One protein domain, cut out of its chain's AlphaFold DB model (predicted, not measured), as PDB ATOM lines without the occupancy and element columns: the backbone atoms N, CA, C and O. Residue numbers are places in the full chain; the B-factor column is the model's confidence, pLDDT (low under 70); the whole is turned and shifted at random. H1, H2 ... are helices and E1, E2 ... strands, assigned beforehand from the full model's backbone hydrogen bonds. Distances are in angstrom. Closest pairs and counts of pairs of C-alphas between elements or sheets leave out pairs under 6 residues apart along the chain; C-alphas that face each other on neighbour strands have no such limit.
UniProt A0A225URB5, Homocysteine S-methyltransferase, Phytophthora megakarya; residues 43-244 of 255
ATOM      1  N   LEU A  43     -22.032 -22.000 -12.451       89.94
ATOM      2  CA  LEU A  43     -22.573 -22.578 -13.687       89.94
ATOM      3  C   LEU A  43     -22.412 -21.676 -14.921       89.94
ATOM      4  O   LEU A  43     -22.954 -22.017 -15.974       89.94
ATOM      5  N   TRP A  44     -21.760 -20.516 -14.788       89.56
ATOM      6  CA  TRP A  44     -21.583 -19.506 -15.842       89.56
ATOM      7  C   TRP A  44     -22.857 -19.323 -16.690       89.56
ATOM      8  O   TRP A  44     -23.910 -18.959 -16.166       89.56
ATOM      9  N   SER A  45     -22.807 -19.615 -17.995       91.25
ATOM     10  CA  SER A  45     -23.947 -19.474 -18.908       91.25
ATOM     11  C   SER A  45     -25.100 -20.434 -18.603       91.25
ATOM     12  O   SER A  45     -26.253 -20.081 -18.846       91.25
ATOM     13  N   ALA A  46     -24.840 -21.616 -18.035       95.81
ATOM     14  CA  ALA A  46     -25.902 -22.552 -17.657       95.81
ATOM     15  C   ALA A  46     -26.762 -22.011 -16.499       95.81
ATOM     16  O   ALA A  46     -27.925 -22.395 -16.367       95.81
ATOM     17  N   ALA A  47     -26.258 -21.050 -15.711       96.31
ATOM     18  CA  ALA A  47     -27.066 -20.352 -14.712       96.31
ATOM     19  C   ALA A  47     -28.235 -19.576 -15.345       96.31
ATOM     20  O   ALA A  47     -29.280 -19.429 -14.711       96.31
ATOM     21  N   LEU A  48     -28.101 -19.109 -16.593       97.31
ATOM     22  CA  LEU A  48     -29.153 -18.368 -17.304       97.31
ATOM     23  C   LEU A  48     -30.381 -19.236 -17.634       97.31
ATOM     24  O   LEU A  48     -31.448 -18.711 -17.943       97.31
ATOM     25  N   LEU A  49     -30.256 -20.561 -17.525       97.81
ATOM     26  CA  LEU A  49     -31.357 -21.505 -17.729       97.81
ATOM     27  C   LEU A  49     -32.307 -21.556 -16.524       97.81
ATOM     28  O   LEU A  49     -33.493 -21.866 -16.686       97.81
ATOM     29  N   LEU A  50     -31.798 -21.249 -15.325       97.62
ATOM     30  CA  LEU A  50     -32.548 -21.312 -14.071       97.62
ATOM     31  C   LEU A  50     -33.764 -20.382 -14.114       97.62
ATOM     32  O   LEU A  50     -33.694 -19.268 -14.630       97.62
ATOM     33  N   ASP A  51     -34.868 -20.796 -13.497       95.94
ATOM     34  CA  ASP A  51     -36.111 -20.014 -13.526       95.94
ATOM     35  C   ASP A  51     -35.969 -18.635 -12.867       95.94
ATOM     36  O   ASP A  51     -36.558 -17.662 -13.338       95.94
ATOM     37  N   LYS A  52     -35.101 -18.504 -11.850       95.38
ATOM     38  CA  LYS A  52     -34.742 -17.197 -11.260       95.38
ATOM     39  C   LYS A  52     -34.147 -16.214 -12.285       95.38
ATOM     40  O   LYS A  52     -34.278 -15.005 -12.118       95.38
ATOM     41  N   ASN A  53     -33.570 -16.730 -13.370       97.25
ATOM     42  CA  ASN A  53     -32.957 -15.977 -14.462       97.25
ATOM     43  C   ASN A  53     -33.812 -15.983 -15.741       97.25
ATOM     44  O   ASN A  53     -33.330 -15.608 -16.806       97.25
ATOM     45  N   ALA A  54     -35.099 -16.352 -15.664       97.38
ATOM     46  CA  ALA A  54     -35.963 -16.443 -16.846       97.38
ATOM     47  C   ALA A  54     -36.073 -15.135 -17.650       97.38
ATOM     48  O   ALA A  54     -36.211 -15.163 -18.869       97.38
ATOM     49  N   HIS A  55     -35.937 -13.993 -16.978       96.81
ATOM     50  CA  HIS A  55     -35.920 -12.657 -17.575       96.81
ATOM     51  C   HIS A  55     -34.666 -12.337 -18.420       96.81
ATOM     52  O   HIS A  55     -34.581 -11.233 -18.956       96.81
ATOM     53  N   LEU A  56     -33.693 -13.257 -18.487       97.81
ATOM     54  CA  LEU A  56     -32.467 -13.164 -19.293       97.81
ATOM     55  C   LEU A  56     -32.449 -14.162 -20.461       97.81
ATOM     56  O   LEU A  56     -31.498 -14.179 -21.240       97.81
ATOM     57  N   GLN A  57     -33.467 -15.016 -20.604       98.00
ATOM     58  CA  GLN A  57     -33.484 -16.033 -21.663       98.00
ATOM     59  C   GLN A  57     -33.564 -15.410 -23.066       98.00
ATOM     60  O   GLN A  57     -33.028 -15.977 -24.016       98.00
ATOM     61  N   ASP A  58     -34.147 -14.214 -23.201       98.38
ATOM     62  CA  ASP A  58     -34.104 -13.430 -24.440       98.38
ATOM     63  C   ASP A  58     -32.665 -13.073 -24.844       98.38
ATOM     64  O   ASP A  58     -32.340 -13.081 -26.032       98.38
ATOM     65  N   VAL A  59     -31.781 -12.825 -23.872       98.25
ATOM     66  CA  VAL A  59     -30.357 -12.551 -24.118       98.25
ATOM     67  C   VAL A  59     -29.659 -13.785 -24.688       98.25
ATOM     68  O   VAL A  59     -28.924 -13.669 -25.666       98.25
ATOM     69  N   VAL A  60     -29.943 -14.971 -24.139       98.38
ATOM     70  CA  VAL A  60     -29.400 -16.256 -24.624       98.38
ATOM     71  C   VAL A  60     -29.803 -16.497 -26.084       98.38
ATOM     72  O   VAL A  60     -28.955 -16.799 -26.925       98.38
ATOM     73  N   VAL A  61     -31.084 -16.291 -26.409       98.75
ATOM     74  CA  VAL A  61     -31.603 -16.423 -27.782       98.75
ATOM     75  C   VAL A  61     -30.925 -15.423 -28.721       98.75
ATOM     76  O   VAL A  61     -30.484 -15.794 -29.809       98.75
ATOM     77  N   ASN A  62     -30.801 -14.159 -28.309       98.44
ATOM     78  CA  ASN A  62     -30.175 -13.117 -29.125       98.44
ATOM     79  C   ASN A  62     -28.680 -13.380 -29.370       98.44
ATOM     80  O   ASN A  62     -28.197 -13.144 -30.481       98.44
ATOM     81  N   ALA A  63     -27.961 -13.910 -28.379       98.38
ATOM     82  CA  ALA A  63     -26.555 -14.272 -28.516       98.38
ATOM     83  C   ALA A  63     -26.361 -15.397 -29.551       98.38
ATOM     84  O   ALA A  63     -25.586 -15.234 -30.496       98.38
ATOM     85  N   HIS A  64     -27.130 -16.489 -29.470       98.56
ATOM     86  CA  HIS A  64     -27.097 -17.540 -30.499       98.56
ATOM     87  C   HIS A  64     -27.498 -17.003 -31.881       98.56
ATOM     88  O   HIS A  64     -26.841 -17.291 -32.885       98.56
ATOM     89  N   LYS A  65     -28.554 -16.179 -31.947       98.50
ATOM     90  CA  LYS A  65     -29.041 -15.600 -33.207       98.50
ATOM     91  C   LYS A  65     -27.957 -14.757 -33.879       98.50
ATOM     92  O   LYS A  65     -27.797 -14.838 -35.095       98.50
ATOM     93  N   THR A  66     -27.192 -14.000 -33.094       98.31
ATOM     94  CA  THR A  66     -26.069 -13.191 -33.584       98.31
ATOM     95  C   THR A  66     -25.038 -14.051 -34.310       98.31
ATOM     96  O   THR A  66     -24.655 -13.718 -35.433       98.31
ATOM     97  N   TYR A  67     -24.656 -15.198 -33.745       98.38
ATOM     98  CA  TYR A  67     -23.728 -16.121 -34.404       98.38
ATOM     99  C   TYR A  67     -24.300 -16.722 -35.692       98.38
ATOM    100  O   TYR A  67     -23.605 -16.765 -36.711       98.38
ATOM    101  N   PHE A  68     -25.574 -17.122 -35.703       98.06
ATOM    102  CA  PHE A  68     -26.204 -17.640 -36.921       98.06
ATOM    103  C   PHE A  68     -26.251 -16.601 -38.048       98.06
ATOM    104  O   PHE A  68     -25.910 -16.924 -39.192       98.06
ATOM    105  N   LEU A  69     -26.619 -15.354 -37.731       97.50
ATOM    106  CA  LEU A  69     -26.621 -14.240 -38.683       97.50
ATOM    107  C   LEU A  69     -25.210 -13.895 -39.180       97.50
ATOM    108  O   LEU A  69     -25.048 -13.519 -40.340       97.50
ATOM    109  N   ALA A  70     -24.189 -14.070 -38.336       97.00
ATOM    110  CA  ALA A  70     -22.787 -13.874 -38.697       97.00
ATOM    111  C   ALA A  70     -22.211 -14.993 -39.586       97.00
ATOM    112  O   ALA A  70     -21.146 -14.811 -40.172       97.00
ATOM    113  N   GLY A  71     -22.906 -16.129 -39.718       95.88
ATOM    114  CA  GLY A  71     -22.498 -17.220 -40.604       95.88
ATOM    115  C   GLY A  71     -22.237 -18.559 -39.921       95.88
ATOM    116  O   GLY A  71     -21.885 -19.496 -40.628       95.88
ATOM    117  N   ALA A  72     -22.435 -18.695 -38.606       96.94
ATOM    118  CA  ALA A  72     -22.267 -19.981 -37.924       96.94
ATOM    119  C   ALA A  72     -23.234 -21.025 -38.499       96.94
ATOM    120  O   ALA A  72     -24.428 -20.758 -38.655       96.94
ATOM    121  N   ASP A  73     -22.710 -22.183 -38.891       95.62
ATOM    122  CA  ASP A  73     -23.464 -23.350 -39.355       95.62
ATOM    123  C   ASP A  73     -23.919 -24.223 -38.187       95.62
ATOM    124  O   ASP A  73     -24.939 -24.891 -38.304       95.62
ATOM    125  N   VAL A  74     -23.197 -24.206 -37.065       97.00
ATOM    126  CA  VAL A  74     -23.554 -24.919 -35.834       97.00
ATOM    127  C   VAL A  74     -23.355 -23.980 -34.650       97.00
ATOM    128  O   VAL A  74     -22.298 -23.361 -34.549       97.00
ATOM    129  N   ALA A  75     -24.344 -23.889 -33.763       97.50
ATOM    130  CA  ALA A  75     -24.187 -23.236 -32.464       97.50
ATOM    131  C   ALA A  75     -24.124 -24.272 -31.337       97.50
ATOM    132  O   ALA A  75     -24.838 -25.279 -31.379       97.50
ATOM    133  N   THR A  76     -23.291 -24.010 -30.335       97.31
ATOM    134  CA  THR A  76     -23.202 -24.783 -29.093       97.31
ATOM    135  C   THR A  76     -24.243 -24.272 -28.101       97.31
ATOM    136  O   THR A  76     -24.424 -23.070 -27.939       97.31
ATOM    137  N   THR A  77     -24.981 -25.161 -27.441       98.25
ATOM    138  CA  THR A  77     -25.994 -24.763 -26.446       98.25
ATOM    139  C   THR A  77     -25.366 -24.255 -25.148       98.25
ATOM    140  O   THR A  77     -24.228 -24.580 -24.808       98.25
ATOM    141  N   ALA A  78     -26.148 -23.537 -24.337       97.19
ATOM    142  CA  ALA A  78     -25.754 -23.051 -23.008       97.19
ATOM    143  C   ALA A  78     -25.614 -24.164 -21.935       97.19
ATOM    144  O   ALA A  78     -25.922 -23.941 -20.765       97.19
ATOM    145  N   SER A  79     -25.192 -25.374 -22.317       97.25
ATOM    146  CA  SER A  79     -25.178 -26.577 -21.473       97.25
ATOM    147  C   SER A  79     -23.787 -27.085 -21.092       97.25
ATOM    148  O   SER A  79     -23.701 -28.109 -20.419       97.25
ATOM    149  N   TYR A  80     -22.713 -26.365 -21.431       95.81
ATOM    150  CA  TYR A  80     -21.331 -26.764 -21.127       95.81
ATOM    151  C   TYR A  80     -21.130 -27.217 -19.663       95.81
ATOM    152  O   TYR A  80     -20.612 -28.305 -19.410       95.81
ATOM    153  N   GLN A  81     -21.638 -26.441 -18.696       94.19
ATOM    154  CA  GLN A  81     -21.604 -26.766 -17.256       94.19
ATOM    155  C   GLN A  81     -22.910 -27.362 -16.712       94.19
ATOM    156  O   GLN A  81     -23.022 -27.635 -15.511       94.19
ATOM    157  N   ALA A  82     -23.906 -27.582 -17.570       95.00
ATOM    158  CA  ALA A  82     -25.174 -28.159 -17.154       95.00
ATOM    159  C   ALA A  82     -24.950 -29.616 -16.710       95.00
ATOM    160  O   ALA A  82     -24.539 -30.501 -17.470       95.00
ATOM    161  N   SER A  83     -25.188 -29.859 -15.427       95.31
ATOM    162  CA  SER A  83     -25.051 -31.162 -14.786       95.31
ATOM    163  C   SER A  83     -26.045 -31.262 -13.637       95.31
ATOM    164  O   SER A  83     -26.456 -30.243 -13.076       95.31
ATOM    165  N   VAL A  84     -26.418 -32.491 -13.276       94.75
ATOM    166  CA  VAL A  84     -27.317 -32.747 -12.140       94.75
ATOM    167  C   VAL A  84     -26.733 -32.147 -10.860       94.75
ATOM    168  O   VAL A  84     -27.409 -31.378 -10.181       94.75
ATOM    169  N   ASP A  85     -25.454 -32.409 -10.579       93.25
ATOM    170  CA  ASP A  85     -24.768 -31.869  -9.400       93.25
ATOM    171  C   ASP A  85     -24.680 -30.338  -9.438       93.25
ATOM    172  O   ASP A  85     -24.899 -29.672  -8.425       93.25
ATOM    173  N   GLY A  86     -24.394 -29.770 -10.613       93.56
ATOM    174  CA  GLY A  86     -24.314 -28.328 -10.814       93.56
ATOM    175  C   GLY A  86     -25.620 -27.617 -10.473       93.56
ATOM    176  O   GLY A  86     -25.626 -26.693  -9.662       93.56
ATOM    177  N   PHE A  87     -26.736 -28.083 -11.032       96.06
ATOM    178  CA  PHE A  87     -28.051 -27.511 -10.750       96.06
ATOM    179  C   PHE A  87     -28.551 -27.817  -9.334       96.06
ATOM    180  O   PHE A  87     -29.194 -26.964  -8.719       96.06
ATOM    181  N   THR A  88     -28.178 -28.968  -8.766       94.94
ATOM    182  CA  THR A  88     -28.465 -29.299  -7.361       94.94
ATOM    183  C   THR A  88     -27.846 -28.269  -6.415       94.94
ATOM    184  O   THR A  88     -28.514 -27.822  -5.480       94.94
ATOM    185  N   ARG A  89     -26.609 -27.815  -6.674       93.50
ATOM    186  CA  ARG A  89     -25.964 -26.744  -5.886       93.50
ATOM    187  C   ARG A  89     -26.674 -25.393  -5.999       93.50
ATOM    188  O   ARG A  89     -26.598 -24.596  -5.071       93.50
ATOM    189  N   GLU A  90     -27.397 -25.159  -7.089       94.81
ATOM    190  CA  GLU A  90     -28.227 -23.965  -7.303       94.81
ATOM    191  C   GLU A  90     -29.668 -24.119  -6.777       94.81
ATOM    192  O   GLU A  90     -30.491 -23.216  -6.945       94.81
ATOM    193  N   GLY A  91     -29.976 -25.241  -6.113       95.56
ATOM    194  CA  GLY A  91     -31.260 -25.500  -5.459       95.56
ATOM    195  C   GLY A  91     -32.274 -26.289  -6.292       95.56
ATOM    196  O   GLY A  91     -33.410 -26.453  -5.849       95.56
ATOM    197  N   VAL A  92     -31.892 -26.801  -7.466       97.12
ATOM    198  CA  VAL A  92     -32.759 -27.631  -8.319       97.12
ATOM    199  C   VAL A  92     -32.451 -29.103  -8.061       97.12
ATOM    200  O   VAL A  92     -31.504 -29.657  -8.608       97.12
ATOM    201  N   THR A  93     -33.228 -29.725  -7.176       95.25
ATOM    202  CA  THR A  93     -32.943 -31.075  -6.659       95.25
ATOM    203  C   THR A  93     -33.760 -32.186  -7.316       95.25
ATOM    204  O   THR A  93     -33.359 -33.347  -7.263       95.25
ATOM    205  N   ALA A  94     -34.906 -31.857  -7.916       97.50
ATOM    206  CA  ALA A  94     -35.720 -32.815  -8.655       97.50
ATOM    207  C   ALA A  94     -35.117 -33.046 -10.044       97.50
ATOM    208  O   ALA A  94     -34.844 -32.088 -10.774       97.50
ATOM    209  N   LEU A  95     -34.919 -34.315 -10.410       96.81
ATOM    210  CA  LEU A  95     -34.278 -34.692 -11.669       96.81
ATOM    211  C   LEU A  95     -35.079 -34.195 -12.875       96.81
ATOM    212  O   LEU A  95     -34.502 -33.683 -13.827       96.81
ATOM    213  N   GLU A  96     -36.405 -34.252 -12.794       97.69
ATOM    214  CA  GLU A  96     -37.303 -33.792 -13.850       97.69
ATOM    215  C   GLU A  96     -37.165 -32.280 -14.096       97.69
ATOM    216  O   GLU A  96     -37.293 -31.815 -15.226       97.69
ATOM    217  N   GLU A  97     -36.877 -31.490 -13.056       98.19
ATOM    218  CA  GLU A  97     -36.618 -30.054 -13.216       98.19
ATOM    219  C   GLU A  97     -35.234 -29.803 -13.828       98.19
ATOM    220  O   GLU A  97     -35.087 -28.904 -14.653       98.19
ATOM    221  N   VAL A  98     -34.232 -30.625 -13.501       98.06
ATOM    222  CA  VAL A  98     -32.921 -30.588 -14.172       98.06
ATOM    223  C   VAL A  98     -33.053 -30.917 -15.661       98.06
ATOM    224  O   VAL A  98     -32.514 -30.197 -16.501       98.06
ATOM    225  N   GLU A  99     -33.814 -31.953 -16.006       98.44
ATOM    226  CA  GLU A  99     -34.096 -32.339 -17.392       98.44
ATOM    227  C   GLU A  99     -34.807 -31.219 -18.168       98.44
ATOM    228  O   GLU A  99     -34.476 -30.957 -19.325       98.44
ATOM    229  N   LYS A 100     -35.717 -30.467 -17.531       98.50
ATOM    230  CA  LYS A 100     -36.299 -29.264 -18.152       98.50
ATOM    231  C   LYS A 100     -35.254 -28.192 -18.445       98.50
ATOM    232  O   LYS A 100     -35.375 -27.503 -19.454       98.50
ATOM    233  N   LEU A 101     -34.236 -28.027 -17.599       98.56
ATOM    234  CA  LEU A 101     -33.142 -27.084 -17.855       98.56
ATOM    235  C   LEU A 101     -32.233 -27.570 -18.988       98.56
ATOM    236  O   LEU A 101     -31.804 -26.760 -19.812       98.56
ATOM    237  N   PHE A 102     -31.990 -28.880 -19.081       98.56
ATOM    238  CA  PHE A 102     -31.309 -29.486 -20.226       98.56
ATOM    239  C   PHE A 102     -32.071 -29.222 -21.529       98.56
ATOM    240  O   PHE A 102     -31.484 -28.664 -22.456       98.56
ATOM    241  N   ALA A 103     -33.376 -29.516 -21.578       98.69
ATOM    242  CA  ALA A 103     -34.230 -29.202 -22.729       98.69
ATOM    243  C   ALA A 103     -34.184 -27.708 -23.075       98.69
ATOM    244  O   ALA A 103     -33.898 -27.338 -24.212       98.69
ATOM    245  N   LYS A 104     -34.345 -26.841 -22.066       98.75
ATOM    246  CA  LYS A 104     -34.327 -25.385 -22.237       98.75
ATOM    247  C   LYS A 104     -33.036 -24.886 -22.895       98.75
ATOM    248  O   LYS A 104     -33.089 -23.972 -23.711       98.75
ATOM    249  N   SER A 105     -31.884 -25.485 -22.583       98.44
ATOM    250  CA  SER A 105     -30.612 -25.109 -23.221       98.44
ATOM    251  C   SER A 105     -30.618 -25.314 -24.740       98.44
ATOM    252  O   SER A 105     -30.030 -24.514 -25.466       98.44
ATOM    253  N   ILE A 106     -31.320 -26.347 -25.214       98.62
ATOM    254  CA  ILE A 106     -31.468 -26.684 -26.630       98.62
ATOM    255  C   ILE A 106     -32.568 -25.830 -27.255       98.62
ATOM    256  O   ILE A 106     -32.354 -25.236 -28.311       98.62
ATOM    257  N   ASP A 107     -33.707 -25.695 -26.577       98.75
ATOM    258  CA  ASP A 107     -34.865 -24.943 -27.067       98.75
ATOM    259  C   ASP A 107     -34.535 -23.474 -27.349       98.75
ATOM    260  O   ASP A 107     -34.946 -22.937 -28.380       98.75
ATOM    261  N   LEU A 108     -33.741 -22.825 -26.489       98.81
ATOM    262  CA  LEU A 108     -33.299 -21.443 -26.712       98.81
ATOM    263  C   LEU A 108     -32.388 -21.329 -27.950       98.81
ATOM    264  O   LEU A 108     -32.517 -20.384 -28.732       98.81
ATOM    265  N   GLY A 109     -31.510 -22.312 -28.176       98.50
ATOM    266  CA  GLY A 109     -30.681 -22.393 -29.384       98.50
ATOM    267  C   GLY A 109     -31.511 -22.633 -30.649       98.50
ATOM    268  O   GLY A 109     -31.297 -21.986 -31.675       98.50
ATOM    269  N   VAL A 110     -32.517 -23.509 -30.570       98.56
ATOM    270  CA  VAL A 110     -33.456 -23.801 -31.664       98.56
ATOM    271  C   VAL A 110     -34.309 -22.582 -32.004       98.56
ATOM    272  O   VAL A 110     -34.452 -22.245 -33.182       98.56
ATOM    273  N   GLN A 111     -34.813 -21.873 -30.994       98.69
ATOM    274  CA  GLN A 111     -35.550 -20.626 -31.173       98.69
ATOM    275  C   GLN A 111     -34.696 -19.584 -31.905       98.69
ATOM    276  O   GLN A 111     -35.166 -18.948 -32.852       98.69
ATOM    277  N   ALA A 112     -33.431 -19.436 -31.506       98.69
ATOM    278  CA  ALA A 112     -32.489 -18.530 -32.151       98.69
ATOM    279  C   ALA A 112     -32.189 -18.923 -33.604       98.69
ATOM    280  O   ALA A 112     -32.207 -18.063 -34.491       98.69
ATOM    281  N   ARG A 113     -31.960 -20.219 -33.857       98.31
ATOM    282  CA  ARG A 113     -31.756 -20.781 -35.200       98.31
ATOM    283  C   ARG A 113     -32.936 -20.466 -36.100       98.31
ATOM    284  O   ARG A 113     -32.740 -19.974 -37.207       98.31
ATOM    285  N   ASP A 114     -34.150 -20.771 -35.654       97.94
ATOM    286  CA  ASP A 114     -35.346 -20.633 -36.482       97.94
ATOM    287  C   ASP A 114     -35.664 -19.154 -36.752       97.94
ATOM    288  O   ASP A 114     -35.996 -18.797 -37.887       97.94
ATOM    289  N   ALA A 115     -35.448 -18.278 -35.762       98.25
ATOM    290  CA  ALA A 115     -35.514 -16.832 -35.949       98.25
ATOM    291  C   ALA A 115     -34.492 -16.345 -36.992       98.25
ATOM    292  O   ALA A 115     -34.877 -15.670 -37.945       98.25
ATOM    293  N   ALA A 116     -33.213 -16.725 -36.874       98.00
ATOM    294  CA  ALA A 116     -32.186 -16.372 -37.861       98.00
ATOM    295  C   ALA A 116     -32.501 -16.938 -39.256       98.00
ATOM    296  O   ALA A 116     -32.369 -16.243 -40.259       98.00
ATOM    297  N   TRP A 117     -32.954 -18.190 -39.342       96.88
ATOM    298  CA  TRP A 117     -33.241 -18.872 -40.606       96.88
ATOM    299  C   TRP A 117     -34.358 -18.203 -41.415       96.88
ATOM    300  O   TRP A 117     -34.348 -18.251 -42.647       96.88
ATOM    301  N   SER A 118     -35.310 -17.555 -40.738       96.31
ATOM    302  CA  SER A 118     -36.348 -16.748 -41.392       96.31
ATOM    303  C   SER A 118     -35.834 -15.433 -41.997       96.31
ATOM    304  O   SER A 118     -36.482 -14.882 -42.885       96.31
ATOM    305  N   GLU A 119     -34.667 -14.954 -41.558       96.12
ATOM    306  CA  GLU A 119     -34.033 -13.714 -42.032       96.12
ATOM    307  C   GLU A 119     -32.913 -13.971 -43.057       96.12
ATOM    308  O   GLU A 119     -32.550 -13.079 -43.825       96.12
ATOM    309  N   LEU A 120     -32.361 -15.186 -43.085       94.44
ATOM    310  CA  LEU A 120     -31.264 -15.581 -43.968       94.44
ATOM    311  C   LEU A 120     -31.746 -16.010 -45.365       94.44
ATOM    312  O   LEU A 120     -32.841 -16.536 -45.552       94.44
ATOM    313  N   ASP A 121     -30.872 -15.853 -46.367       91.94
ATOM    314  CA  ASP A 121     -31.100 -16.389 -47.715       91.94
ATOM    315  C   ASP A 121     -30.905 -17.913 -47.731       91.94
ATOM    316  O   ASP A 121     -29.785 -18.428 -47.819       91.94
ATOM    317  N   GLN A 122     -32.028 -18.628 -47.675       90.62
ATOM    318  CA  GLN A 122     -32.091 -20.087 -47.571       90.62
ATOM    319  C   GLN A 122     -31.511 -20.825 -48.789       90.62
ATOM    320  O   GLN A 122     -31.248 -22.021 -48.715       90.62
ATOM    321  N   ASN A 123     -31.269 -20.129 -49.908       88.81
ATOM    322  CA  ASN A 123     -30.668 -20.730 -51.103       88.81
ATOM    323  C   ASN A 123     -29.134 -20.758 -51.057       88.81
ATOM    324  O   ASN A 123     -28.506 -21.424 -51.881       88.81
ATOM    325  N   LYS A 124     -28.511 -20.006 -50.141       86.94
ATOM    326  CA  LYS A 124     -27.047 -19.838 -50.098       86.94
ATOM    327  C   LYS A 124     -26.341 -20.750 -49.106       86.94
ATOM    328  O   LYS A 124     -25.122 -20.894 -49.192       86.94
ATOM    329  N   ARG A 125     -27.076 -21.352 -48.174       87.88
ATOM    330  CA  ARG A 125     -26.528 -22.209 -47.119       87.88
ATOM    331  C   ARG A 125     -27.580 -23.183 -46.606       87.88
ATOM    332  O   ARG A 125     -28.765 -22.982 -46.838       87.88
ATOM    333  N   ILE A 126     -27.142 -24.226 -45.910       89.56
ATOM    334  CA  ILE A 126     -28.058 -25.153 -45.240       89.56
ATOM    335  C   ILE A 126     -28.695 -24.487 -44.017       89.56
ATOM    336  O   ILE A 126     -28.166 -23.498 -43.501       89.56
ATOM    337  N   LYS A 127     -29.805 -25.052 -43.530       93.62
ATOM    338  CA  LYS A 127     -30.359 -24.658 -42.233       93.62
ATOM    339  C   LYS A 127     -29.291 -24.910 -41.152       93.62
ATOM    340  O   LYS A 127     -28.781 -26.032 -41.115       93.62
ATOM    341  N   PRO A 128     -28.940 -23.914 -40.316       95.75
ATOM    342  CA  PRO A 128     -27.952 -24.110 -39.259       95.75
ATOM    343  C   PRO A 128     -28.392 -25.188 -38.260       95.75
ATOM    344  O   PRO A 128     -29.577 -25.500 -38.176       95.75
ATOM    345  N   LEU A 129     -27.453 -25.741 -37.503       97.06
ATOM    346  CA  LEU A 129     -27.689 -26.810 -36.536       97.06
ATOM    347  C   LEU A 129     -27.481 -26.320 -35.100       97.06
ATOM    348  O   LEU A 129     -26.771 -25.340 -34.854       97.06
ATOM    349  N   VAL A 130     -28.088 -27.029 -34.152       98.06
ATOM    350  CA  VAL A 130     -27.909 -26.812 -32.711       98.06
ATOM    351  C   VAL A 130     -27.242 -28.046 -32.112       98.06
ATOM    352  O   VAL A 130     -27.810 -29.138 -32.129       98.06
ATOM    353  N   GLY A 131     -26.019 -27.875 -31.613       97.88
ATOM    354  CA  GLY A 131     -25.245 -28.928 -30.963       97.88
ATOM    355  C   GLY A 131     -25.343 -28.832 -29.446       97.88
ATOM    356  O   GLY A 131     -24.978 -27.808 -28.866       97.88
ATOM    357  N   ALA A 132     -25.800 -29.905 -28.799       98.25
ATOM    358  CA  ALA A 132     -25.853 -29.974 -27.346       98.25
ATOM    359  C   ALA A 132     -24.431 -30.055 -26.771       98.25
ATOM    360  O   ALA A 132     -23.741 -31.067 -26.932       98.25
ATOM    361  N   SER A 133     -23.990 -28.978 -26.121       98.19
ATOM    362  CA  SER A 133     -22.675 -28.895 -25.485       98.19
ATOM    363  C   SER A 133     -22.614 -29.782 -24.240       98.19
ATOM    364  O   SER A 133     -23.485 -29.720 -23.365       98.19
ATOM    365  N   ILE A 134     -21.568 -30.600 -24.153       98.06
ATOM    366  CA  ILE A 134     -21.247 -31.438 -22.999       98.06
ATOM    367  C   ILE A 134     -19.795 -31.154 -22.608       98.06
ATOM    368  O   ILE A 134     -18.870 -31.710 -23.198       98.06
ATOM    369  N   GLY A 135     -19.592 -30.309 -21.595       96.56
ATOM    370  CA  GLY A 135     -18.256 -30.020 -21.070       96.56
ATOM    371  C   GLY A 135     -17.652 -31.174 -20.274       96.56
ATOM    372  O   GLY A 135     -18.370 -32.060 -19.807       96.56
ATOM    373  N   CYS A 136     -16.340 -31.160 -20.072       96.12
ATOM    374  CA  CYS A 136     -15.653 -32.114 -19.200       96.12
ATOM    375  C   CYS A 136     -16.150 -32.076 -17.742       96.12
ATOM    376  O   CYS A 136     -16.799 -31.129 -17.290       96.12
ATOM    377  N   TYR A 137     -15.816 -33.110 -16.976       95.38
ATOM    378  CA  TYR A 137     -16.058 -33.208 -15.541       95.38
ATOM    379  C   TYR A 137     -15.468 -32.018 -14.786       95.38
ATOM    380  O   TYR A 137     -16.135 -31.445 -13.923       95.38
ATOM    381  N   GLY A 138     -14.257 -31.595 -15.164       91.06
ATOM    382  CA  GLY A 138     -13.580 -30.465 -14.530       91.06
ATOM    383  C   GLY A 138     -14.380 -29.160 -14.594       91.06
ATOM    384  O   GLY A 138     -14.477 -28.445 -13.599       91.06
ATOM    385  N   ALA A 139     -15.089 -28.915 -15.699       88.75
ATOM    386  CA  ALA A 139     -15.927 -27.725 -15.852       88.75
ATOM    387  C   ALA A 139     -17.051 -27.651 -14.805       88.75
ATOM    388  O   ALA A 139     -17.449 -26.564 -14.381       88.75
ATOM    389  N   ALA A 140     -17.557 -28.806 -14.362       83.56
ATOM    390  CA  ALA A 140     -18.586 -28.888 -13.332       83.56
ATOM    391  C   ALA A 140     -18.032 -28.768 -11.904       83.56
ATOM    392  O   ALA A 140     -18.824 -28.573 -10.978       83.56
ATOM    393  N   LEU A 141     -16.716 -28.873 -11.698       82.94
ATOM    394  CA  LEU A 141     -16.083 -28.614 -10.400       82.94
ATOM    395  C   LEU A 141     -15.932 -27.112 -10.124       82.94
ATOM    396  O   LEU A 141     -15.912 -26.718  -8.959       82.94
ATOM    397  N   ALA A 142     -15.890 -26.290 -11.179       74.94
ATOM    398  CA  ALA A 142     -15.717 -24.838 -11.103       74.94
ATOM    399  C   ALA A 142     -14.465 -24.410 -10.304       74.94
ATOM    400  O   ALA A 142     -14.458 -23.384  -9.625       74.94
ATOM    401  N   ASP A 143     -13.397 -25.208 -10.392       78.75
ATOM    402  CA  ASP A 143     -12.105 -25.015  -9.714       78.75
ATOM    403  C   ASP A 143     -10.919 -24.925 -10.705       78.75
ATOM    404  O   ASP A 143      -9.743 -25.053 -10.330       78.75
ATOM    405  N   GLY A 144     -11.223 -24.744 -11.994       74.06
ATOM    406  CA  GLY A 144     -10.246 -24.671 -13.077       74.06
ATOM    407  C   GLY A 144      -9.618 -26.017 -13.451       74.06
ATOM    408  O   GLY A 144      -8.626 -26.037 -14.182       74.06
ATOM    409  N   SER A 145     -10.115 -27.143 -12.931       72.69
ATOM    410  CA  SER A 145      -9.609 -28.478 -13.284       72.69
ATOM    411  C   SER A 145      -9.844 -28.851 -14.750       72.69
ATOM    412  O   SER A 145      -9.124 -29.702 -15.269       72.69
ATOM    413  N   GLU A 146     -10.742 -28.171 -15.468       69.19
ATOM    414  CA  GLU A 146     -10.857 -28.246 -16.929       69.19
ATOM    415  C   GLU A 146      -9.568 -27.817 -17.658       69.19
ATOM    416  O   GLU A 146      -9.323 -28.226 -18.793       69.19
ATOM    417  N   TYR A 147      -8.691 -27.058 -16.992       77.31
ATOM    418  CA  TYR A 147      -7.386 -26.649 -17.521       77.31
ATOM    419  C   TYR A 147      -6.222 -27.528 -17.048       77.31
ATOM    420  O   TYR A 147      -5.085 -27.282 -17.440       77.31
ATOM    421  N   ARG A 148      -6.484 -28.549 -16.218       81.69
ATOM    422  CA  ARG A 148      -5.457 -29.456 -15.665       81.69
ATOM    423  C   ARG A 148      -5.709 -30.929 -15.970       81.69
ATOM    424  O   ARG A 148      -4.765 -31.677 -16.154       81.69
ATOM    425  N   GLY A 149      -6.969 -31.364 -15.996       80.19
ATOM    426  CA  GLY A 149      -7.346 -32.761 -16.240       80.19
ATOM    427  C   GLY A 149      -6.955 -33.756 -15.139       80.19
ATOM    428  O   GLY A 149      -7.041 -34.961 -15.362       80.19
ATOM    429  N   ASP A 150      -6.555 -33.283 -13.955       82.62
ATOM    430  CA  ASP A 150      -6.032 -34.083 -12.839       82.62
ATOM    431  C   ASP A 150      -7.068 -34.372 -11.733       82.62
ATOM    432  O   ASP A 150      -6.721 -34.588 -10.574       82.62
ATOM    433  N   TYR A 151      -8.357 -34.442 -12.078       88.19
ATOM    434  CA  TYR A 151      -9.459 -34.642 -11.119       88.19
ATOM    435  C   TYR A 151      -9.595 -36.078 -10.560       88.19
ATOM    436  O   TYR A 151     -10.556 -36.380  -9.855       88.19
ATOM    437  N   GLY A 152      -8.641 -36.973 -10.847       88.25
ATOM    438  CA  GLY A 152      -8.484 -38.259 -10.151       88.25
ATOM    439  C   GLY A 152      -9.621 -39.270 -10.335       88.25
ATOM    440  O   GLY A 152      -9.786 -40.148  -9.490       88.25
ATOM    441  N   LYS A 153     -10.412 -39.147 -11.408       94.81
ATOM    442  CA  LYS A 153     -11.539 -40.041 -11.702       94.81
ATOM    443  C   LYS A 153     -11.137 -41.220 -12.573       94.81
ATOM    444  O   LYS A 153     -10.355 -41.068 -13.511       94.81
ATOM    445  N   THR A 154     -11.710 -42.389 -12.291       97.38
ATOM    446  CA  THR A 154     -11.621 -43.522 -13.216       97.38
ATOM    447  C   THR A 154     -12.557 -43.317 -14.402       97.38
ATOM    448  O   THR A 154     -13.519 -42.545 -14.348       97.38
ATOM    449  N   LYS A 155     -12.304 -44.058 -15.481       97.88
ATOM    450  CA  LYS A 155     -13.175 -44.071 -16.655       97.88
ATOM    451  C   LYS A 155     -14.618 -44.432 -16.286       97.88
ATOM    452  O   LYS A 155     -15.546 -43.779 -16.742       97.88
ATOM    453  N   GLU A 156     -14.816 -45.437 -15.436       98.38
ATOM    454  CA  GLU A 156     -16.143 -45.907 -15.020       98.38
ATOM    455  C   GLU A 156     -16.910 -44.837 -14.236       98.38
ATOM    456  O   GLU A 156     -18.115 -44.676 -14.435       98.38
ATOM    457  N   GLU A 157     -16.220 -44.075 -13.382       98.06
ATOM    458  CA  GLU A 157     -16.824 -42.945 -12.673       98.06
ATOM    459  C   GLU A 157     -17.248 -41.833 -13.640       98.06
ATOM    460  O   GLU A 157     -18.341 -41.284 -13.497       98.06
ATOM    461  N   LEU A 158     -16.419 -41.524 -14.643       98.31
ATOM    462  CA  LEU A 158     -16.722 -40.509 -15.659       98.31
ATOM    463  C   LEU A 158     -17.880 -40.934 -16.563       98.31
ATOM    464  O   LEU A 158     -18.787 -40.137 -16.808       98.31
ATOM    465  N   VAL A 159     -17.906 -42.200 -16.998       98.69
ATOM    466  CA  VAL A 159     -19.045 -42.773 -17.732       98.69
ATOM    467  C   VAL A 159     -20.312 -42.612 -16.901       98.69
ATOM    468  O   VAL A 159     -21.284 -42.044 -17.392       98.69
ATOM    469  N   ALA A 160     -20.304 -43.049 -15.637       98.19
ATOM    470  CA  ALA A 160     -21.472 -42.961 -14.764       98.19
ATOM    471  C   ALA A 160     -21.956 -41.515 -14.573       98.19
ATOM    472  O   ALA A 160     -23.161 -41.265 -14.609       98.19
ATOM    473  N   TRP A 161     -21.030 -40.565 -14.422       97.62
ATOM    474  CA  TRP A 161     -21.348 -39.153 -14.227       97.62
ATOM    475  C   TRP A 161     -21.962 -38.497 -15.473       97.62
ATOM    476  O   TRP A 161     -22.973 -37.799 -15.387       97.62
ATOM    477  N   HIS A 162     -21.400 -38.755 -16.655       98.12
ATOM    478  CA  HIS A 162     -21.905 -38.199 -17.912       98.12
ATOM    479  C   HIS A 162     -23.184 -38.878 -18.413       98.12
ATOM    480  O   HIS A 162     -23.969 -38.239 -19.117       98.12
ATOM    481  N   LYS A 163     -23.394 -40.159 -18.081       98.12
ATOM    482  CA  LYS A 163     -24.395 -41.025 -18.722       98.12
ATOM    483  C   LYS A 163     -25.786 -40.420 -18.776       98.12
ATOM    484  O   LYS A 163     -26.424 -40.481 -19.820       98.12
ATOM    485  N   HIS A 164     -26.251 -39.834 -17.676       97.19
ATOM    486  CA  HIS A 164     -27.611 -39.314 -17.609       97.19
ATOM    487  C   HIS A 164     -27.836 -38.157 -18.595       97.19
ATOM    488  O   HIS A 164     -28.724 -38.241 -19.440       97.19
ATOM    489  N   ARG A 165     -26.992 -37.117 -18.561       97.06
ATOM    490  CA  ARG A 165     -27.118 -35.990 -19.503       97.06
ATOM    491  C   ARG A 165     -26.810 -36.393 -20.945       97.06
ATOM    492  O   ARG A 165     -27.429 -35.874 -21.863       97.06
ATOM    493  N   PHE A 166     -25.883 -37.334 -21.146       98.44
ATOM    494  CA  PHE A 166     -25.560 -37.855 -22.472       98.44
ATOM    495  C   PHE A 166     -26.770 -38.568 -23.087       98.44
ATOM    496  O   PHE A 166     -27.102 -38.314 -24.243       98.44
ATOM    497  N   ALA A 167     -27.446 -39.419 -22.307       98.12
ATOM    498  CA  ALA A 167     -28.675 -40.093 -22.715       98.12
ATOM    499  C   ALA A 167     -29.780 -39.076 -23.023       98.12
ATOM    500  O   ALA A 167     -30.343 -39.101 -24.111       98.12
ATOM    501  N   PHE A 168     -30.012 -38.127 -22.107       98.44
ATOM    502  CA  PHE A 168     -31.027 -37.091 -22.280       98.44
ATOM    503  C   PHE A 168     -30.829 -36.314 -23.588       98.44
ATOM    504  O   PHE A 168     -31.740 -36.235 -24.403       98.44
ATOM    505  N   PHE A 169     -29.625 -35.783 -23.828       98.12
ATOM    506  CA  PHE A 169     -29.344 -35.025 -25.047       98.12
ATOM    507  C   PHE A 169     -29.337 -35.891 -26.311       98.12
ATOM    508  O   PHE A 169     -29.653 -35.384 -27.382       98.12
ATOM    509  N   SER A 170     -29.001 -37.180 -26.205       96.69
ATOM    510  CA  SER A 170     -29.085 -38.115 -27.335       96.69
ATOM    511  C   SER A 170     -30.527 -38.380 -27.770       96.69
ATOM    512  O   SER A 170     -30.778 -38.567 -28.960       96.69
ATOM    513  N   ASP A 171     -31.460 -38.400 -26.815       96.19
ATOM    514  CA  ASP A 171     -32.875 -38.698 -27.054       96.19
ATOM    515  C   ASP A 171     -33.715 -37.435 -27.328       96.19
ATOM    516  O   ASP A 171     -34.814 -37.525 -27.889       96.19
ATOM    517  N   TYR A 172     -33.218 -36.250 -26.960       96.88
ATOM    518  CA  TYR A 172     -33.915 -34.983 -27.161       96.88
ATOM    519  C   TYR A 172     -33.812 -34.506 -28.618       96.88
ATOM    520  O   TYR A 172     -32.884 -33.793 -28.993       96.88
ATOM    521  N   GLU A 173     -34.801 -34.888 -29.434       92.94
ATOM    522  CA  GLU A 173     -34.845 -34.679 -30.895       92.94
ATOM    523  C   GLU A 173     -34.479 -33.267 -31.400       92.94
ATOM    524  O   GLU A 173     -33.816 -33.190 -32.434       92.94
ATOM    525  N   PRO A 174     -34.822 -32.159 -30.706       95.50
ATOM    526  CA  PRO A 174     -34.405 -30.824 -31.136       95.50
ATOM    527  C   PRO A 174     -32.884 -30.588 -31.193       95.50
ATOM    528  O   PRO A 174     -32.457 -29.648 -31.869       95.50
ATOM    529  N   ALA A 175     -32.069 -31.400 -30.506       95.56
ATOM    530  CA  ALA A 175     -30.615 -31.376 -30.653       95.56
ATOM    531  C   ALA A 175     -30.184 -32.163 -31.896       95.56
ATOM    532  O   ALA A 175     -30.461 -33.351 -32.039       95.56
ATOM    533  N   ASP A 176     -29.439 -31.509 -32.789       96.25
ATOM    534  CA  ASP A 176     -29.001 -32.127 -34.042       96.25
ATOM    535  C   ASP A 176     -27.798 -33.074 -33.853       96.25
ATOM    536  O   ASP A 176     -27.590 -33.996 -34.646       96.25
ATOM    537  N   LEU A 177     -26.974 -32.815 -32.834       97.06
ATOM    538  CA  LEU A 177     -25.756 -33.553 -32.494       97.06
ATOM    539  C   LEU A 177     -25.303 -33.227 -31.063       97.06
ATOM    540  O   LEU A 177     -25.723 -32.225 -30.485       97.06
ATOM    541  N   LEU A 178     -24.382 -34.028 -30.527       98.25
ATOM    542  CA  LEU A 178     -23.654 -33.704 -29.298       98.25
ATOM    543  C   LEU A 178     -22.294 -33.080 -29.610       98.25
ATOM    544  O   LEU A 178     -21.627 -33.450 -30.577       98.25
ATOM    545  N   ILE A 179     -21.845 -32.168 -28.757       98.25
ATOM    546  CA  ILE A 179     -20.507 -31.584 -28.816       98.25
ATOM    547  C   ILE A 179     -19.855 -31.838 -27.455       98.25
ATOM    548  O   ILE A 179     -20.086 -31.112 -26.495       98.25
ATOM    549  N   CYS A 180     -19.092 -32.930 -27.364       98.31
ATOM    550  CA  CYS A 180     -18.329 -33.289 -26.168       98.31
ATOM    551  C   CYS A 180     -17.017 -32.506 -26.208       98.31
ATOM    552  O   CYS A 180     -16.166 -32.798 -27.050       98.31
ATOM    553  N   GLU A 181     -16.868 -31.479 -25.375       97.31
ATOM    554  CA  GLU A 181     -15.848 -30.449 -25.593       97.31
ATOM    555  C   GLU A 181     -15.033 -30.067 -24.363       97.31
ATOM    556  O   GLU A 181     -15.426 -30.283 -23.213       97.31
ATOM    557  N   THR A 182     -13.874 -29.461 -24.636       96.31
ATOM    558  CA  THR A 182     -12.891 -29.037 -23.638       96.31
ATOM    559  C   THR A 182     -12.435 -30.214 -22.767       96.31
ATOM    560  O   THR A 182     -12.318 -30.092 -21.552       96.31
ATOM    561  N   ILE A 183     -12.213 -31.382 -23.383       97.75
ATOM    562  CA  ILE A 183     -11.806 -32.612 -22.686       97.75
ATOM    563  C   ILE A 183     -10.295 -32.561 -22.399       97.75
ATOM    564  O   ILE A 183      -9.510 -32.571 -23.351       97.75
ATOM    565  N   PRO A 184      -9.853 -32.503 -21.131       96.88
ATOM    566  CA  PRO A 184      -8.461 -32.207 -20.803       96.88
ATOM    567  C   PRO A 184      -7.572 -33.441 -20.618       96.88
ATOM    568  O   PRO A 184      -6.371 -33.266 -20.435       96.88
ATOM    569  N   CYS A 185      -8.123 -34.661 -20.617       97.31
ATOM    570  CA  CYS A 185      -7.377 -35.896 -20.349       97.31
ATOM    571  C   CYS A 185      -7.906 -37.097 -21.148       97.31
ATOM    572  O   CYS A 185      -9.070 -37.136 -21.555       97.31
ATOM    573  N   LEU A 186      -7.060 -38.110 -21.369       97.88
ATOM    574  CA  LEU A 186      -7.417 -39.266 -22.198       97.88
ATOM    575  C   LEU A 186      -8.469 -40.156 -21.537       97.88
ATOM    576  O   LEU A 186      -9.318 -40.693 -22.244       97.88
ATOM    577  N   VAL A 187      -8.452 -40.297 -20.207       98.19
ATOM    578  CA  VAL A 187      -9.417 -41.153 -19.488       98.19
ATOM    579  C   VAL A 187     -10.864 -40.701 -19.711       98.19
ATOM    580  O   VAL A 187     -11.770 -41.529 -19.802       98.19
ATOM    581  N   GLU A 188     -11.093 -39.399 -19.879       98.50
ATOM    582  CA  GLU A 188     -12.417 -38.869 -20.198       98.50
ATOM    583  C   GLU A 188     -12.762 -39.011 -21.688       98.50
ATOM    584  O   GLU A 188     -13.907 -39.315 -22.019       98.50
ATOM    585  N   VAL A 189     -11.776 -38.923 -22.594       98.38
ATOM    586  CA  VAL A 189     -11.978 -39.314 -24.004       98.38
ATOM    587  C   VAL A 189     -12.421 -40.781 -24.091       98.38
ATOM    588  O   VAL A 189     -13.347 -41.099 -24.837       98.38
ATOM    589  N   GLU A 190     -11.814 -41.679 -23.307       98.56
ATOM    590  CA  GLU A 190     -12.237 -43.084 -23.234       98.56
ATOM    591  C   GLU A 190     -13.667 -43.231 -22.698       98.56
ATOM    592  O   GLU A 190     -14.431 -44.038 -23.229       98.56
ATOM    593  N   ALA A 191     -14.054 -42.435 -21.697       98.75
ATOM    594  CA  ALA A 191     -15.416 -42.436 -21.168       98.75
ATOM    595  C   ALA A 191     -16.449 -42.021 -22.230       98.75
ATOM    596  O   ALA A 191     -17.484 -42.674 -22.375       98.75
ATOM    597  N   PHE A 192     -16.160 -40.991 -23.034       98.62
ATOM    598  CA  PHE A 192     -17.034 -40.599 -24.144       98.62
ATOM    599  C   PHE A 192     -17.110 -41.657 -25.250       98.62
ATOM    600  O   PHE A 192     -18.179 -41.850 -25.826       98.62
ATOM    601  N   VAL A 193     -16.022 -42.385 -25.528       98.56
ATOM    602  CA  VAL A 193     -16.057 -43.521 -26.467       98.56
ATOM    603  C   VAL A 193     -16.946 -44.654 -25.946       98.56
ATOM    604  O   VAL A 193     -17.724 -45.215 -26.721       98.56
ATOM    605  N   ASP A 194     -16.884 -44.970 -24.649       98.69
ATOM    606  CA  ASP A 194     -17.772 -45.965 -24.036       98.69
ATOM    607  C   ASP A 194     -19.244 -45.521 -24.112       98.69
ATOM    608  O   ASP A 194     -20.096 -46.315 -24.511       98.69
ATOM    609  N   LEU A 195     -19.544 -44.242 -23.859       98.69
ATOM    610  CA  LEU A 195     -20.898 -43.694 -24.009       98.69
ATOM    611  C   LEU A 195     -21.391 -43.737 -25.458       98.69
ATOM    612  O   LEU A 195     -22.489 -44.221 -25.716       98.69
ATOM    613  N   LEU A 196     -20.584 -43.312 -26.433       98.25
ATOM    614  CA  LEU A 196     -20.960 -43.393 -27.851       98.25
ATOM    615  C   LEU A 196     -21.276 -44.835 -28.275       98.25
ATOM    616  O   LEU A 196     -22.228 -45.065 -29.021       98.25
ATOM    617  N   ASN A 197     -20.536 -45.810 -27.739       98.12
ATOM    618  CA  ASN A 197     -20.789 -47.234 -27.946       98.12
ATOM    619  C   ASN A 197     -22.087 -47.740 -27.288       98.12
ATOM    620  O   ASN A 197     -22.647 -48.732 -27.767       98.12
ATOM    621  N   GLU A 198     -22.542 -47.116 -26.199       98.06
ATOM    622  CA  GLU A 198     -23.828 -47.408 -25.550       98.06
ATOM    623  C   GLU A 198     -25.020 -46.766 -26.279       98.06
ATOM    624  O   GLU A 198     -26.103 -47.350 -26.297       98.06
ATOM    625  N   PHE A 199     -24.811 -45.621 -26.936       97.06
ATOM    626  CA  PHE A 199     -25.837 -44.872 -27.672       97.06
ATOM    627  C   PHE A 199     -25.503 -44.803 -29.175       97.06
ATOM    628  O   PHE A 199     -25.187 -43.732 -29.688       97.06
ATOM    629  N   PRO A 200     -25.578 -45.926 -29.924       93.38
ATOM    630  CA  PRO A 200     -25.002 -46.076 -31.270       93.38
ATOM    631  C   PRO A 200     -25.643 -45.214 -32.376       93.38
ATOM    632  O   PRO A 200     -25.160 -45.202 -33.514       93.38
ATOM    633  N   THR A 201     -26.754 -44.538 -32.076       91.62
ATOM    634  CA  THR A 201     -27.473 -43.637 -32.991       91.62
ATOM    635  C   THR A 201     -27.083 -42.172 -32.822       91.62
ATOM    636  O   THR A 201     -27.415 -41.360 -33.685       91.62
ATOM    637  N   THR A 202     -26.388 -41.832 -31.738       94.62
ATOM    638  CA  THR A 202     -25.960 -40.466 -31.432       94.62
ATOM    639  C   THR A 202     -24.862 -40.033 -32.390       94.62
ATOM    640  O   THR A 202     -23.908 -40.778 -32.606       94.62
ATOM    641  N   SER A 203     -24.983 -38.828 -32.948       95.88
ATOM    642  CA  SER A 203     -23.905 -38.180 -33.700       95.88
ATOM    643  C   SER A 203     -23.214 -37.146 -32.823       95.88
ATOM    644  O   SER A 203     -23.888 -36.380 -32.137       95.88
ATOM    645  N   ALA A 204     -21.884 -37.126 -32.829       97.12
ATOM    646  CA  ALA A 204     -21.105 -36.296 -31.928       97.12
ATOM    647  C   ALA A 204     -19.845 -35.709 -32.570       97.12
ATOM    648  O   ALA A 204     -19.232 -36.298 -33.464       97.12
ATOM    649  N   ILE A 205     -19.437 -34.556 -32.050       97.75
ATOM    650  CA  ILE A 205     -18.090 -34.001 -32.170       97.75
ATOM    651  C   ILE A 205     -17.380 -34.222 -30.834       97.75
ATOM    652  O   ILE A 205     -17.983 -34.038 -29.777       97.75
ATOM    653  N   VAL A 206     -16.102 -34.603 -30.887       98.06
ATOM    654  CA  VAL A 206     -15.238 -34.722 -29.704       98.06
ATOM    655  C   VAL A 206     -14.109 -33.702 -29.817       98.06
ATOM    656  O   VAL A 206     -13.290 -33.779 -30.732       98.06
ATOM    657  N   ALA A 207     -14.056 -32.739 -28.901       97.56
ATOM    658  CA  ALA A 207     -13.026 -31.709 -28.855       97.56
ATOM    659  C   ALA A 207     -12.227 -31.787 -27.549       97.56
ATOM    660  O   ALA A 207     -12.789 -31.796 -26.452       97.56
ATOM    661  N   VAL A 208     -10.904 -31.844 -27.678       97.62
ATOM    662  CA  VAL A 208      -9.979 -31.897 -26.542       97.62
ATOM    663  C   VAL A 208      -9.373 -30.526 -26.245       97.62
ATOM    664  O   VAL A 208      -9.263 -29.682 -27.133       97.62
ATOM    665  N   ALA A 209      -8.946 -30.314 -25.003       95.81
ATOM    666  CA  ALA A 209      -8.218 -29.123 -24.578       95.81
ATOM    667  C   ALA A 209      -6.740 -29.456 -24.347       95.81
ATOM    668  O   ALA A 209      -6.403 -30.448 -23.696       95.81
ATOM    669  N   CYS A 210      -5.862 -28.628 -24.903       94.44
ATOM    670  CA  CYS A 210      -4.424 -28.851 -24.957       94.44
ATOM    671  C   CYS A 210      -3.678 -27.656 -24.358       94.44
ATOM    672  O   CYS A 210      -4.093 -26.511 -24.534       94.44
ATOM    673  N   HIS A 211      -2.540 -27.904 -23.708       90.00
ATOM    674  CA  HIS A 211      -1.673 -26.816 -23.243       90.00
ATOM    675  C   HIS A 211      -0.569 -26.490 -24.261       90.00
ATOM    676  O   HIS A 211       0.054 -25.431 -24.187       90.00
ATOM    677  N   ASN A 212      -0.308 -27.385 -25.222       89.69
ATOM    678  CA  ASN A 212       0.598 -27.158 -26.347       89.69
ATOM    679  C   ASN A 212       0.166 -27.966 -27.591       89.69
ATOM    680  O   ASN A 212      -0.881 -28.604 -27.607       89.69
ATOM    681  N   GLY A 213       0.968 -27.934 -28.660       88.75
ATOM    682  CA  GLY A 213       0.648 -28.611 -29.927       88.75
ATOM    683  C   GLY A 213       0.750 -30.145 -29.915       88.75
ATOM    684  O   GLY A 213       0.496 -30.764 -30.946       88.75
ATOM    685  N   THR A 214       1.154 -30.761 -28.803       92.69
ATOM    686  CA  THR A 214       1.420 -32.206 -28.698       92.69
ATOM    687  C   THR A 214       0.745 -32.888 -27.508       92.69
ATOM    688  O   THR A 214       0.583 -34.109 -27.539       92.69
ATOM    689  N   GLU A 215       0.332 -32.132 -26.492       95.44
ATOM    690  CA  GLU A 215      -0.143 -32.634 -25.199       95.44
ATOM    691  C   GLU A 215      -1.481 -31.996 -24.805       95.44
ATOM    692  O   GLU A 215      -1.695 -30.788 -24.957       95.44
ATOM    693  N   LEU A 216      -2.378 -32.834 -24.279       95.81
ATOM    694  CA  LEU A 216      -3.595 -32.416 -23.589       95.81
ATOM    695  C   LEU A 216      -3.253 -31.619 -22.331       95.81
ATOM    696  O   LEU A 216      -2.139 -31.723 -21.839       95.81
ATOM    697  N   ASN A 217      -4.212 -30.891 -21.755       94.56
ATOM    698  CA  ASN A 217      -4.020 -30.174 -20.486       94.56
ATOM    699  C   ASN A 217      -3.494 -31.061 -19.337       94.56
ATOM    700  O   ASN A 217      -2.755 -30.569 -18.489       94.56
ATOM    701  N   SER A 218      -3.800 -32.363 -19.347       94.88
ATOM    702  CA  SER A 218      -3.255 -33.362 -18.415       94.88
ATOM    703  C   SER A 218      -1.788 -33.746 -18.638       94.88
ATOM    704  O   SER A 218      -1.238 -34.527 -17.861       94.88
ATOM    705  N   GLY A 219      -1.148 -33.254 -19.702       94.88
ATOM    706  CA  GLY A 219       0.190 -33.656 -20.142       94.88
ATOM    707  C   GLY A 219       0.209 -34.943 -20.975       94.88
ATOM    708  O   GLY A 219       1.269 -35.407 -21.390       94.88
ATOM    709  N   GLU A 220      -0.948 -35.557 -21.233       96.69
ATOM    710  CA  GLU A 220      -1.021 -36.779 -22.030       96.69
ATOM    711  C   GLU A 220      -0.904 -36.487 -23.540       96.69
ATOM    712  O   GLU A 220      -1.492 -35.525 -24.038       96.69
ATOM    713  N   PRO A 221      -0.196 -37.325 -24.319       96.62
ATOM    714  CA  PRO A 221       0.056 -37.037 -25.726       96.62
ATOM    715  C   PRO A 221      -1.200 -37.175 -26.602       96.62
ATOM    716  O   PRO A 221      -1.813 -38.246 -26.671       96.62
ATOM    717  N   ILE A 222      -1.496 -36.134 -27.393       95.94
ATOM    718  CA  ILE A 222      -2.609 -36.075 -28.368       95.94
ATOM    719  C   ILE A 222      -2.554 -37.263 -29.345       95.94
ATOM    720  O   ILE A 222      -3.581 -37.799 -29.759       95.94
ATOM    721  N   ALA A 223      -1.348 -37.742 -29.667       96.69
ATOM    722  CA  ALA A 223      -1.116 -38.879 -30.559       96.69
ATOM    723  C   ALA A 223      -1.756 -40.207 -30.092       96.69
ATOM    724  O   ALA A 223      -1.823 -41.152 -30.877       96.69
ATOM    725  N   ARG A 224      -2.232 -40.303 -28.842       97.81
ATOM    726  CA  ARG A 224      -2.949 -41.480 -28.313       97.81
ATOM    727  C   ARG A 224      -4.444 -41.474 -28.637       97.81
ATOM    728  O   ARG A 224      -5.064 -42.534 -28.619       97.81
ATOM    729  N   ILE A 225      -5.016 -40.318 -28.980       97.81
ATOM    730  CA  ILE A 225      -6.451 -40.174 -29.268       97.81
ATOM    731  C   ILE A 225      -6.917 -41.102 -30.406       97.81
ATOM    732  O   ILE A 225      -7.932 -41.772 -30.216       97.81
ATOM    733  N   PRO A 226      -6.208 -41.243 -31.549       97.31
ATOM    734  CA  PRO A 226      -6.646 -42.146 -32.617       97.31
ATOM    735  C   PRO A 226      -6.811 -43.606 -32.169       97.31
ATOM    736  O   PRO A 226      -7.733 -44.283 -32.620       97.31
ATOM    737  N   GLU A 227      -5.956 -44.090 -31.261       97.94
ATOM    738  CA  GLU A 227      -6.073 -45.443 -30.703       97.94
ATOM    739  C   GLU A 227      -7.344 -45.590 -29.863       97.94
ATOM    740  O   GLU A 227      -8.054 -46.586 -29.991       97.94
ATOM    741  N   ILE A 228      -7.673 -44.588 -29.048       98.31
ATOM    742  CA  ILE A 228      -8.894 -44.583 -28.235       98.31
ATOM    743  C   ILE A 228     -10.134 -44.557 -29.133       98.31
ATOM    744  O   ILE A 228     -11.020 -45.397 -28.983       98.31
ATOM    745  N   LEU A 229     -10.169 -43.659 -30.120       97.44
ATOM    746  CA  LEU A 229     -11.297 -43.524 -31.046       97.44
ATOM    747  C   LEU A 229     -11.501 -44.767 -31.921       97.44
ATOM    748  O   LEU A 229     -12.630 -45.064 -32.307       97.44
ATOM    749  N   SER A 230     -10.442 -45.541 -32.190       97.12
ATOM    750  CA  SER A 230     -10.550 -46.813 -32.920       97.12
ATOM    751  C   SER A 230     -11.404 -47.867 -32.198       97.12
ATOM    752  O   SER A 230     -11.848 -48.827 -32.826       97.12
ATOM    753  N   LYS A 231     -11.678 -47.678 -30.896       97.75
ATOM    754  CA  LYS A 231     -12.554 -48.540 -30.087       97.75
ATOM    755  C   LYS A 231     -14.052 -48.254 -30.311       97.75
ATOM    756  O   LYS A 231     -14.891 -48.961 -29.748       97.75
ATOM    757  N   LEU A 232     -14.413 -47.242 -31.109       97.62
ATOM    758  CA  LEU A 232     -15.804 -46.991 -31.498       97.62
ATOM    759  C   LEU A 232     -16.342 -48.136 -32.367       97.62
ATOM    760  O   LEU A 232     -15.791 -48.464 -33.416       97.62
ATOM    761  N   LYS A 233     -17.472 -48.710 -31.954       97.38
ATOM    762  CA  LYS A 233     -18.194 -49.766 -32.677       97.38
ATOM    763  C   LYS A 233     -18.864 -49.233 -33.941       97.38
ATOM    764  O   LYS A 233     -18.999 -49.974 -34.910       97.38
ATOM    765  N   ASN A 234     -19.272 -47.964 -33.933       95.25
ATOM    766  CA  ASN A 234     -19.833 -47.276 -35.089       95.25
ATOM    767  C   ASN A 234     -19.092 -45.947 -35.336       95.25
ATOM    768  O   ASN A 234     -19.468 -44.911 -34.791       95.25
ATOM    769  N   PRO A 235     -18.056 -45.943 -36.194       91.88
ATOM    770  CA  PRO A 235     -17.292 -44.735 -36.506       91.88
ATOM    771  C   PRO A 235     -18.113 -43.606 -37.147       91.88
ATOM    772  O   PRO A 235     -17.699 -42.457 -37.083       91.88
ATOM    773  N   LEU A 236     -19.277 -43.905 -37.744       90.81
ATOM    774  CA  LEU A 236     -20.134 -42.894 -38.384       90.81
ATOM    775  C   LEU A 236     -20.811 -41.954 -37.379       90.81
ATOM    776  O   LEU A 236     -21.322 -40.909 -37.776       90.81
ATOM    777  N   GLN A 237     -20.819 -42.319 -36.094       93.00
ATOM    778  CA  GLN A 237     -21.285 -41.450 -35.014       93.00
ATOM    779  C   GLN A 237     -20.366 -40.250 -34.802       93.00
ATOM    780  O   GLN A 237     -20.818 -39.196 -34.370       93.00
ATOM    781  N   LEU A 238     -19.073 -40.406 -35.085       94.62
ATOM    782  CA  LEU A 238     -18.084 -39.371 -34.844       94.62
ATOM    783  C   LEU A 238     -17.964 -38.483 -36.085       94.62
ATOM    784  O   LEU A 238     -17.325 -38.848 -37.070       94.62
ATOM    785  N   LEU A 239     -18.594 -37.312 -36.031       94.62
ATOM    786  CA  LEU A 239     -18.631 -36.356 -37.139       94.62
ATOM    787  C   LEU A 239     -17.293 -35.635 -37.314       94.62
ATOM    788  O   LEU A 239     -16.860 -35.389 -38.439       94.62
ATOM    789  N   ALA A 240     -16.653 -35.282 -36.200       94.31
ATOM    790  CA  ALA A 240     -15.356 -34.626 -36.184       94.31
ATOM    791  C   ALA A 240     -14.635 -34.849 -34.851       94.31
ATOM    792  O   ALA A 240     -15.251 -35.098 -33.813       94.31
ATOM    793  N   VAL A 241     -13.313 -34.700 -34.903       95.12
ATOM    794  CA  VAL A 241     -12.435 -34.621 -33.736       95.12
ATOM    795  C   VAL A 241     -11.637 -33.337 -33.860       95.12
ATOM    796  O   VAL A 241     -11.132 -33.040 -34.945       95.12
ATOM    797  N   GLY A 242     -11.530 -32.578 -32.779       94.50
ATOM    798  CA  GLY A 242     -10.883 -31.272 -32.813       94.50
ATOM    799  C   GLY A 242     -10.232 -30.876 -31.500       94.50
ATOM    800  O   GLY A 242     -10.135 -31.662 -30.560       94.50
ATOM    801  N   ILE A 243      -9.783 -29.625 -31.469       94.94
ATOM    802  CA  ILE A 243      -9.192 -28.976 -30.303       94.94
ATOM    803  C   ILE A 243      -9.964 -27.677 -30.073       94.94
ATOM    804  O   ILE A 243     -10.189 -26.927 -31.025       94.94
ATOM    805  N   ASN A 244     -10.357 -27.400 -28.834       94.81
ATOM    806  CA  ASN A 244     -10.938 -26.119 -28.432       94.81
ATOM    807  C   ASN A 244     -10.306 -25.635 -27.112       94.81
ATOM    808  O   ASN A 244      -9.498 -26.338 -26.504       94.81
TER     809      ASN A 244
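AT A GLANCE: This is residues 43 to 244 of the 255 residues of the protein "Homocysteine S-methyltransferase" of Phytophthora megakarya (UniProt A0A225URB5). A parallel sheet of five strands, curled like part of a barrel, is covered round one face by an arc of helices, H2, H4, H6, H7 and H8, in two layers, the sheet and the helices on one face of it. The long helix H4 runs slantwise over the E1 to E2 side of the sheet, with H2 packed along it and the short helices H1 and H3 on the first part of H4; H5 only grazes the sheet just past the end of E2. The printed part has 202 residues with eight named helices and five named strands, in the order H1 H2 E1 H3 H4 E2 H5 H6 E3 H7 E4 H8 E5, and its class is mixed, helices and strands. The sheet's order is E1 E2 E3 E4 E5. The whole is compact and rounded, with a radius of gyration of the C-alphas of 16.8 A and spans of 44 by 43 by 31 A.

HOW THE PARTS SIT: The sheet has edge strands E1, residues 74 to 76, and E5, residues 238 to 243, and inner strands E2, 129 to 135, E3, 177 to 183, and E4, 204 to 208. It is strongly twisted; from edge to edge its strands' lines turn by 64 degrees and the way across it by 117 degrees. The pairing of E2 is staggered, with E1 over residues 129 to 131 and with E3 over 131 to 135. Backbone pairs within hydrogen-bond range include N 131 and O 75, 2.9 A; N 134 and O 179, 2.8 A; N 207 and O 180, 2.8 A; and N 239 and O 204, 2.8 A. H4, residues 95 to 119, is the hub; it lies over E2 at a height over the sheet of 9.4 A, slantwise at 34 degrees on the local plane. H2, residues 51 to 70, touches residues 108 to 116 of H4, closest at the C-alphas of Lys 65 and Ala 112, 4.6 A, the same way at 36 degrees, only just a steep tilt. H1, residues 44 to 49, touches H4, closest at the C-alphas of Leu 49 and Leu 101, 5.9 A, about perpendicular at 89 degrees. H3, residues 84 to 89, only just touches H4, with 3 pairs of C-alphas within 8 A, the closest Val 84 and Val 98, 6.3 A. H6, residues 155 to 171, touches H4, closest at the C-alphas of Glu 99 and Phe 168, 7.5 A, and lies over E2 and E3, along the strands, 21 degrees from E3 on the local plane. H7, residues 186 to 198, is on the same face, along E4 at 1 degree on the local plane. It touches H6, closest at the C-alphas of Val 159 and Ala 191, 5.0 A, at a steep tilt of 46 degrees, and H8, residues 222 to 229, closest at those of Glu 190 and Ile 228, 6.2 A, at a shallow tilt of 20 degrees. Every O i to N i+4 pair is within hydrogen-bond range in H3, H7 and H5, residues 137 to 141, against 11 of 16 in H2, 18 of 21 in H4, 11 of 13 in H6, 2 of 4 in H8 and 0 of 2 in H1, where 3 of 3 O i to N i+3 pairs are.

IN THESE COORDINATES: H1 begins at C-alpha 44, (-21.583, -19.506, -15.842). H4 spans 36.9 A from C-alpha 95 at (-34.278, -34.692, -11.669), H2 29.1 A, H6 22.9 A and H7 18.6 A. H2 has a kink of 41 degrees near residue 58 and H6 one of 47 degrees near residue 162. E2 measures 18.4 A, E3 17.1 A, and E5 ends at C-alpha 243, (-9.192, -28.976, -30.303).

THE WHOLE: The C-alphas of Asn 123 and Gly 152, the two farthest apart, are 49.8 A apart. The printed part has no cut. The links H5 to H6 and E4 to H8 are long, 13 residues each. Mean pLDDT of the printed part is 95.3; residue 146 alone is under 70.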